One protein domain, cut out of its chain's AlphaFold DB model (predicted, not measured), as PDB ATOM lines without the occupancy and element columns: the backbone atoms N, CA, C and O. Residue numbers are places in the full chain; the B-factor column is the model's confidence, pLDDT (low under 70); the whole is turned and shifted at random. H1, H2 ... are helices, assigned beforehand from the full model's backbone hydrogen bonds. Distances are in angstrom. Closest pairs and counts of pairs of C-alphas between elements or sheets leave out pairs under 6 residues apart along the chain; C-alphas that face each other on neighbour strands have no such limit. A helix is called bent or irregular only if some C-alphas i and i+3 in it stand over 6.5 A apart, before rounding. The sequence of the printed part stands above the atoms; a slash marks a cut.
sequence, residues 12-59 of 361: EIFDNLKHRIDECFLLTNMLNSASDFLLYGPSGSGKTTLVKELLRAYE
ATOM      1  N   GLU A  12     100.483 231.404 165.672       78.50
ATOM      2  CA  GLU A  12     101.164 230.129 165.429       78.50
ATOM      3  C   GLU A  12     102.373 229.943 166.362       78.50
ATOM      4  O   GLU A  12     102.558 228.880 166.960       78.50
ATOM      5  N   ILE A  13     103.165 231.000 166.557       74.75
ATOM      6  CA  ILE A  13     104.325 230.979 167.455       74.75
ATOM      7  C   ILE A  13     103.862 230.868 168.913       74.75
ATOM      8  O   ILE A  13     104.436 230.114 169.702       74.75
ATOM      9  N   PHE A  14     102.786 231.569 169.269       77.56
ATOM     10  CA  PHE A  14     102.190 231.491 170.597       77.56
ATOM     11  C   PHE A  14     101.712 230.070 170.927       77.56
ATOM     12  O   PHE A  14     102.022 229.549 172.001       77.56
ATOM     13  N   ASP A  15     101.025 229.401 169.999       79.31
ATOM     14  CA  ASP A  15     100.560 228.024 170.188       79.31
ATOM     15  C   ASP A  15     101.723 227.032 170.354       79.31
ATOM     16  O   ASP A  15     101.641 226.113 171.180       79.31
ATOM     17  N   ASN A  16     102.834 227.261 169.647       78.25
ATOM     18  CA  ASN A  16     104.066 226.486 169.790       78.25
ATOM     19  C   ASN A  16     104.766 226.723 171.136       78.25
ATOM     20  O   ASN A  16     105.429 225.820 171.641       78.25
ATOM     21  N   LEU A  17     104.613 227.899 171.747       79.88
ATOM     22  CA  LEU A  17     105.304 228.283 172.983       79.88
ATOM     23  C   LEU A  17     104.431 228.223 174.240       79.88
ATOM     24  O   LEU A  17     104.950 228.371 175.346       79.88
ATOM     25  N   LYS A  18     103.128 227.938 174.116       82.00
ATOM     26  CA  LYS A  18     102.170 227.961 175.239       82.00
ATOM     27  C   LYS A  18     102.554 227.073 176.428       82.00
ATOM     28  O   LYS A  18     102.160 227.336 177.556       82.00
ATOM     29  N   HIS A  19     103.319 226.012 176.182       82.19
ATOM     30  CA  HIS A  19     103.783 225.083 177.214       82.19
ATOM     31  C   HIS A  19     105.055 225.567 177.937       82.19
ATOM     32  O   HIS A  19     105.513 224.911 178.865       82.19
ATOM     33  N   ARG A  20     105.624 226.705 177.518       81.50
ATOM     34  CA  ARG A  20     106.868 227.312 178.026       81.50
ATOM     35  C   ARG A  20     106.680 228.798 178.361       81.50
ATOM     36  O   ARG A  20     107.619 229.581 178.235       81.50
ATOM     37  N   ILE A  21     105.464 229.203 178.738       78.06
ATOM     38  CA  ILE A  21     105.091 230.616 178.948       78.06
ATOM     39  C   ILE A  21     106.005 231.312 179.964       78.06
ATOM     40  O   ILE A  21     106.462 232.422 179.698       78.06
ATOM     41  N   ASP A  22     106.328 230.656 181.079       74.25
ATOM     42  CA  ASP A  22     107.176 231.245 182.122       74.25
ATOM     43  C   ASP A  22     108.598 231.527 181.611       74.25
ATOM     44  O   ASP A  22     109.162 232.601 181.835       74.25
ATOM     45  N   GLU A  23     109.155 230.592 180.840       78.69
ATOM     46  CA  GLU A  23     110.474 230.728 180.215       78.69
ATOM     47  C   GLU A  23     110.475 231.849 179.169       78.69
ATOM     48  O   GLU A  23     111.414 232.643 179.091       78.69
ATOM     49  N   CYS A  24     109.395 231.949 178.392       79.44
ATOM     50  CA  CYS A  24     109.197 233.004 177.406       79.44
ATOM     51  C   CYS A  24     109.112 234.390 178.052       79.44
ATOM     52  O   CYS A  24     109.693 235.350 177.535       79.44
ATOM     53  N   PHE A  25     108.414 234.504 179.182       77.50
ATOM     54  CA  PHE A  25     108.301 235.749 179.933       77.50
ATOM     55  C   PHE A  25     109.663 236.192 180.480       77.50
ATOM     56  O   PHE A  25     110.063 237.345 180.304       77.50
ATOM     57  N   LEU A  26     110.417 235.260 181.068       75.94
ATOM     58  CA  LEU A  26     111.762 235.518 181.579       75.94
ATOM     59  C   LEU A  26     112.714 235.988 180.469       75.94
ATOM     60  O   LEU A  26     113.353 237.034 180.606       75.94
ATOM     61  N   LEU A  27     112.763 235.266 179.346       76.56
ATOM     62  CA  LEU A  27     113.597 235.620 178.192       76.56
ATOM     63  C   LEU A  27     113.195 236.958 177.573       76.56
ATOM     64  O   LEU A  27     114.063 237.735 177.188       76.56
ATOM     65  N   THR A  28     111.899 237.267 177.518       77.69
ATOM     66  CA  THR A  28     111.407 238.567 177.032       77.69
ATOM     67  C   THR A  28     111.924 239.712 177.903       77.69
ATOM     68  O   THR A  28     112.377 240.732 177.384       77.69
ATOM     69  N   ASN A  29     111.899 239.551 179.228       75.38
ATOM     70  CA  ASN A  29     112.424 240.559 180.149       75.38
ATOM     71  C   ASN A  29     113.936 240.747 179.979       75.38
ATOM     72  O   ASN A  29     114.412 241.882 179.968       75.38
ATOM     73  N   MET A  30     114.679 239.656 179.769       75.31
ATOM     74  CA  MET A  30     116.118 239.715 179.494       75.31
ATOM     75  C   MET A  30     116.416 240.418 178.162       75.31
ATOM     76  O   MET A  30     117.237 241.335 178.130       75.31
ATOM     77  N   LEU A  31     115.692 240.078 177.090       76.06
ATOM     78  CA  LEU A  31     115.805 240.740 175.783       76.06
ATOM     79  C   LEU A  31     115.502 242.245 175.874       76.06
ATOM     80  O   LEU A  31     116.229 243.054 175.302       76.06
ATOM     81  N   ASN A  32     114.478 242.628 176.644       73.94
ATOM     82  CA  ASN A  32     114.128 244.028 176.911       73.94
ATOM     83  C   ASN A  32     115.222 244.793 177.668       73.94
ATOM     84  O   ASN A  32     115.363 246.002 177.488       73.94
ATOM     85  N   SER A  33     115.970 244.109 178.534       72.69
ATOM     86  CA  SER A  33     117.031 244.725 179.334       72.69
ATOM     87  C   SER A  33     118.350 244.912 178.577       72.69
ATOM     88  O   SER A  33     119.248 245.567 179.098       72.69
ATOM     89  N   ALA A  34     118.462 244.368 177.356       68.56
ATOM     90  CA  ALA A  34     119.682 244.375 176.543       68.56
ATOM     91  C   ALA A  34     120.931 243.844 177.281       68.56
ATOM     92  O   ALA A  34     122.058 244.192 176.932       68.56
ATOM     93  N   SER A  35     120.735 243.012 178.306       63.53
ATOM     94  CA  SER A  35     121.810 242.354 179.042       63.53
ATOM     95  C   SER A  35     122.295 241.115 178.296       63.53
ATOM     96  O   SER A  35     121.488 240.401 177.697       63.53
ATOM     97  N   ASP A  36     123.577 240.793 178.420       67.06
ATOM     98  CA  ASP A  36     124.075 239.472 178.044       67.06
ATOM     99  C   ASP A  36     123.468 238.408 178.974       67.06
ATOM    100  O   ASP A  36     123.437 238.582 180.194       67.06
ATOM    101  N   PHE A  37     122.975 237.303 178.413       67.12
ATOM    102  CA  PHE A  37     122.410 236.197 179.189       67.12
ATOM    103  C   PHE A  37     122.823 234.839 178.621       67.12
ATOM    104  O   PHE A  37     123.026 234.674 177.415       67.12
ATOM    105  N   LEU A  38     122.934 233.847 179.508       71.88
ATOM    106  CA  LEU A  38     123.292 232.476 179.166       71.88
ATOM    107  C   LEU A  38     122.059 231.575 179.260       71.88
ATOM    108  O   LEU A  38     121.430 231.481 180.312       71.88
ATOM    109  N   LEU A  39     121.740 230.869 178.174       72.50
ATOM    110  CA  LEU A  39     120.678 229.864 178.164       72.50
ATOM    111  C   LEU A  39     121.281 228.457 178.239       72.50
ATOM    112  O   LEU A  39     121.896 227.990 177.278       72.50
ATOM    113  N   TYR A  40     121.077 227.765 179.361       72.44
ATOM    114  CA  TYR A  40     121.639 226.436 179.628       72.44
ATOM    115  C   TYR A  40     120.552 225.363 179.797       72.44
ATOM    116  O   TYR A  40     119.380 225.664 180.003       72.44
ATOM    117  N   GLY A  41     120.930 224.091 179.636       67.75
ATOM    118  CA  GLY A  41     120.048 222.932 179.824       67.75
ATOM    119  C   GLY A  41     120.434 221.722 178.959       67.75
ATOM    120  O   GLY A  41     121.293 221.859 178.082       67.75
ATOM    121  N   PRO A  42     119.779 220.560 179.132       59.06
ATOM    122  CA  PRO A  42     120.158 219.295 178.489       59.06
ATOM    123  C   PRO A  42     120.187 219.352 176.958       59.06
ATOM    124  O   PRO A  42     119.439 220.118 176.341       59.06
ATOM    125  N   SER A  43     121.016 218.532 176.307       71.25
ATOM    126  CA  SER A  43     120.950 218.392 174.844       71.25
ATOM    127  C   SER A  43     119.543 217.955 174.416       71.25
ATOM    128  O   SER A  43     118.895 217.168 175.099       71.25
ATOM    129  N   GLY A  44     119.027 218.523 173.325       73.62
ATOM    130  CA  GLY A  44     117.666 218.241 172.854       73.62
ATOM    131  C   GLY A  44     116.526 218.924 173.627       73.62
ATOM    132  O   GLY A  44     115.390 218.848 173.177       73.62
ATOM    133  N   SER A  45     116.784 219.682 174.704       76.12
ATOM    134  CA  SER A  45     115.731 220.372 175.485       76.12
ATOM    135  C   SER A  45     115.053 221.563 174.775       76.12
ATOM    136  O   SER A  45     114.355 222.363 175.394       76.12
ATOM    137  N   GLY A  46     115.297 221.748 173.475       80.44
ATOM    138  CA  GLY A  46     114.646 222.788 172.678       80.44
ATOM    139  C   GLY A  46     115.074 224.226 172.998       80.44
ATOM    140  O   GLY A  46     114.323 225.147 172.696       80.44
ATOM    141  N   LYS A  47     116.247 224.456 173.607       83.25
ATOM    142  CA  LYS A  47     116.777 225.811 173.904       83.25
ATOM    143  C   LYS A  47     116.940 226.667 172.651       83.25
ATOM    144  O   LYS A  47     116.413 227.768 172.569       83.25
ATOM    145  N   THR A  48     117.636 226.130 171.650       81.56
ATOM    146  CA  THR A  48     117.853 226.809 170.367       81.56
ATOM    147  C   THR A  48     116.532 227.093 169.664       81.56
ATOM    148  O   THR A  48     116.377 228.150 169.062       81.56
ATOM    149  N   THR A  49     115.574 226.168 169.760       83.38
ATOM    150  CA  THR A  49     114.226 226.340 169.212       83.38
ATOM    151  C   THR A  49     113.494 227.475 169.921       83.38
ATOM    152  O   THR A  49     113.020 228.378 169.248       83.38
ATOM    153  N   LEU A  50     113.494 227.498 171.258       84.06
ATOM    154  CA  LEU A  50     112.870 228.563 172.048       84.06
ATOM    155  C   LEU A  50     113.414 229.946 171.677       84.06
ATOM    156  O   LEU A  50     112.644 230.859 171.403       84.06
ATOM    157  N   VAL A  51     114.741 230.088 171.622       84.44
ATOM    158  CA  VAL A  51     115.382 231.360 171.263       84.44
ATOM    159  C   VAL A  51     115.010 231.771 169.842       84.44
ATOM    160  O   VAL A  51     114.646 232.919 169.620       84.44
ATOM    161  N   LYS A  52     115.052 230.846 168.876       83.75
ATOM    162  CA  LYS A  52     114.676 231.135 167.484       83.75
ATOM    163  C   LYS A  52     113.226 231.595 167.354       83.75
ATOM    164  O   LYS A  52     112.979 232.571 166.652       83.75
ATOM    165  N   GLU A  53     112.298 230.915 168.018       83.44
ATOM    166  CA  GLU A  53     110.874 231.256 167.977       83.44
ATOM    167  C   GLU A  53     110.603 232.618 168.633       83.44
ATOM    168  O   GLU A  53     109.890 233.438 168.063       83.44
ATOM    169  N   LEU A  54     111.261 232.933 169.756       80.94
ATOM    170  CA  LEU A  54     111.161 234.255 170.389       80.94
ATOM    171  C   LEU A  54     111.735 235.376 169.516       80.94
ATOM    172  O   LEU A  54     111.139 236.441 169.398       80.94
ATOM    173  N   LEU A  55     112.884 235.156 168.877       83.56
ATOM    174  CA  LEU A  55     113.483 236.158 167.989       83.56
ATOM    175  C   LEU A  55     112.610 236.429 166.763       83.56
ATOM    176  O   LEU A  55     112.505 237.577 166.338       83.56
ATOM    177  N   ARG A  56     111.975 235.380 166.217       82.50
ATOM    178  CA  ARG A  56     110.980 235.501 165.144       82.50
ATOM    179  C   ARG A  56     109.767 236.296 165.607       82.50
ATOM    180  O   ARG A  56     109.389 237.240 164.927       82.50
ATOM    181  N   ALA A  57     109.220 235.952 166.772       80.12
ATOM    182  CA  ALA A  57     108.066 236.622 167.365       80.12
ATOM    183  C   ALA A  57     108.274 238.130 167.565       80.12
ATOM    184  O   ALA A  57     107.333 238.902 167.431       80.12
ATOM    185  N   TYR A  58     109.502 238.541 167.884       75.62
ATOM    186  CA  TYR A  58     109.854 239.938 168.133       75.62
ATOM    187  C   TYR A  58     110.510 240.649 166.948       75.62
ATOM    188  O   TYR A  58     111.027 241.752 167.114       75.62
ATOM    189  N   GLU A  59     110.528 240.020 165.770       79.81
ATOM    190  CA  GLU A  59     111.154 240.557 164.557       79.81
ATOM    191  C   GLU A  59     112.612 241.024 164.770       79.81
ATOM    192  O   GLU A  59     113.114 241.946 164.117       79.81
TER     193      GLU A  59
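Overview. This is residues 12 to 59 of the 361 residues of the protein "p-loop containing nucleoside triphosphate hydrolase" of Pseudocohnilembus persalinus (UniProt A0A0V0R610). One helix, H1, is sharply bent into a V of two arms, H1a and H1b, and a second helix, H2, lies over the open side of this V. A long loop, residues 34 to 46, swings from the far end of H1b to the start of H2, and its residues 40 to 46 stick out. The printed part has 48 residues with two named helices, H1 then H2, and no named strand; its class is all helix. It is compact, with a radius of gyration of the C-alphas of 10.6 A, and spans 26 by 25 by 18 A.

Arrangement. H1, residues 12 to 33, was assigned as one helix by its hydrogen bonds, but is bent: C-alphas 19 and 22 are 8.6 A apart. Its arms, H1a with residues 12 to 19 and H1b with residues 22 to 33, stand at a steep tilt of 64 degrees and run opposite ways. They are close but not clearly touching; their closest C-alphas, of Leu 17 and Cys 24, are 7.6 A apart. H2, residues 47 to 57, only just touches H1a, with 3 pairs of C-alphas within 8 A, the closest being Ile 13 and Glu 53 at 6.6 A; they run opposite ways at a steep tilt of 43 degrees. H2 also only just touches H1b, with 3 such pairs, through residues 24 to 28 of H1b alone. The closest C-alphas there, of Cys 24 and Leu 54, are 7.4 A apart, and the two run the same way at a steep tilt of 63 degrees. Every O i to N i+4 pair is within hydrogen-bond range in H1b and H2, and 3 of 4 are in H1a.

Along the chain. H1a begins at C-alpha 12 (101.164, 230.129, 165.429) and measures 13.1 A; it is itself irregular, with C-alphas 16 and 19 7.6 A apart. H1b measures 16.9 A and ends at C-alpha 33 (117.031, 244.725, 179.334). H2 measures 15.3 A and ends at C-alpha 57 (108.066, 236.622, 167.365).

Size, cuts and confidence. The two C-alphas farthest apart, of Glu 12 and Asp 36, are 27.8 A apart. The printed part has no cut, and the link from H1 to H2, 13 residues, is long. Mean pLDDT of the printed part is 76.7; residues 34 to 37 and 41 to 42 are under 70.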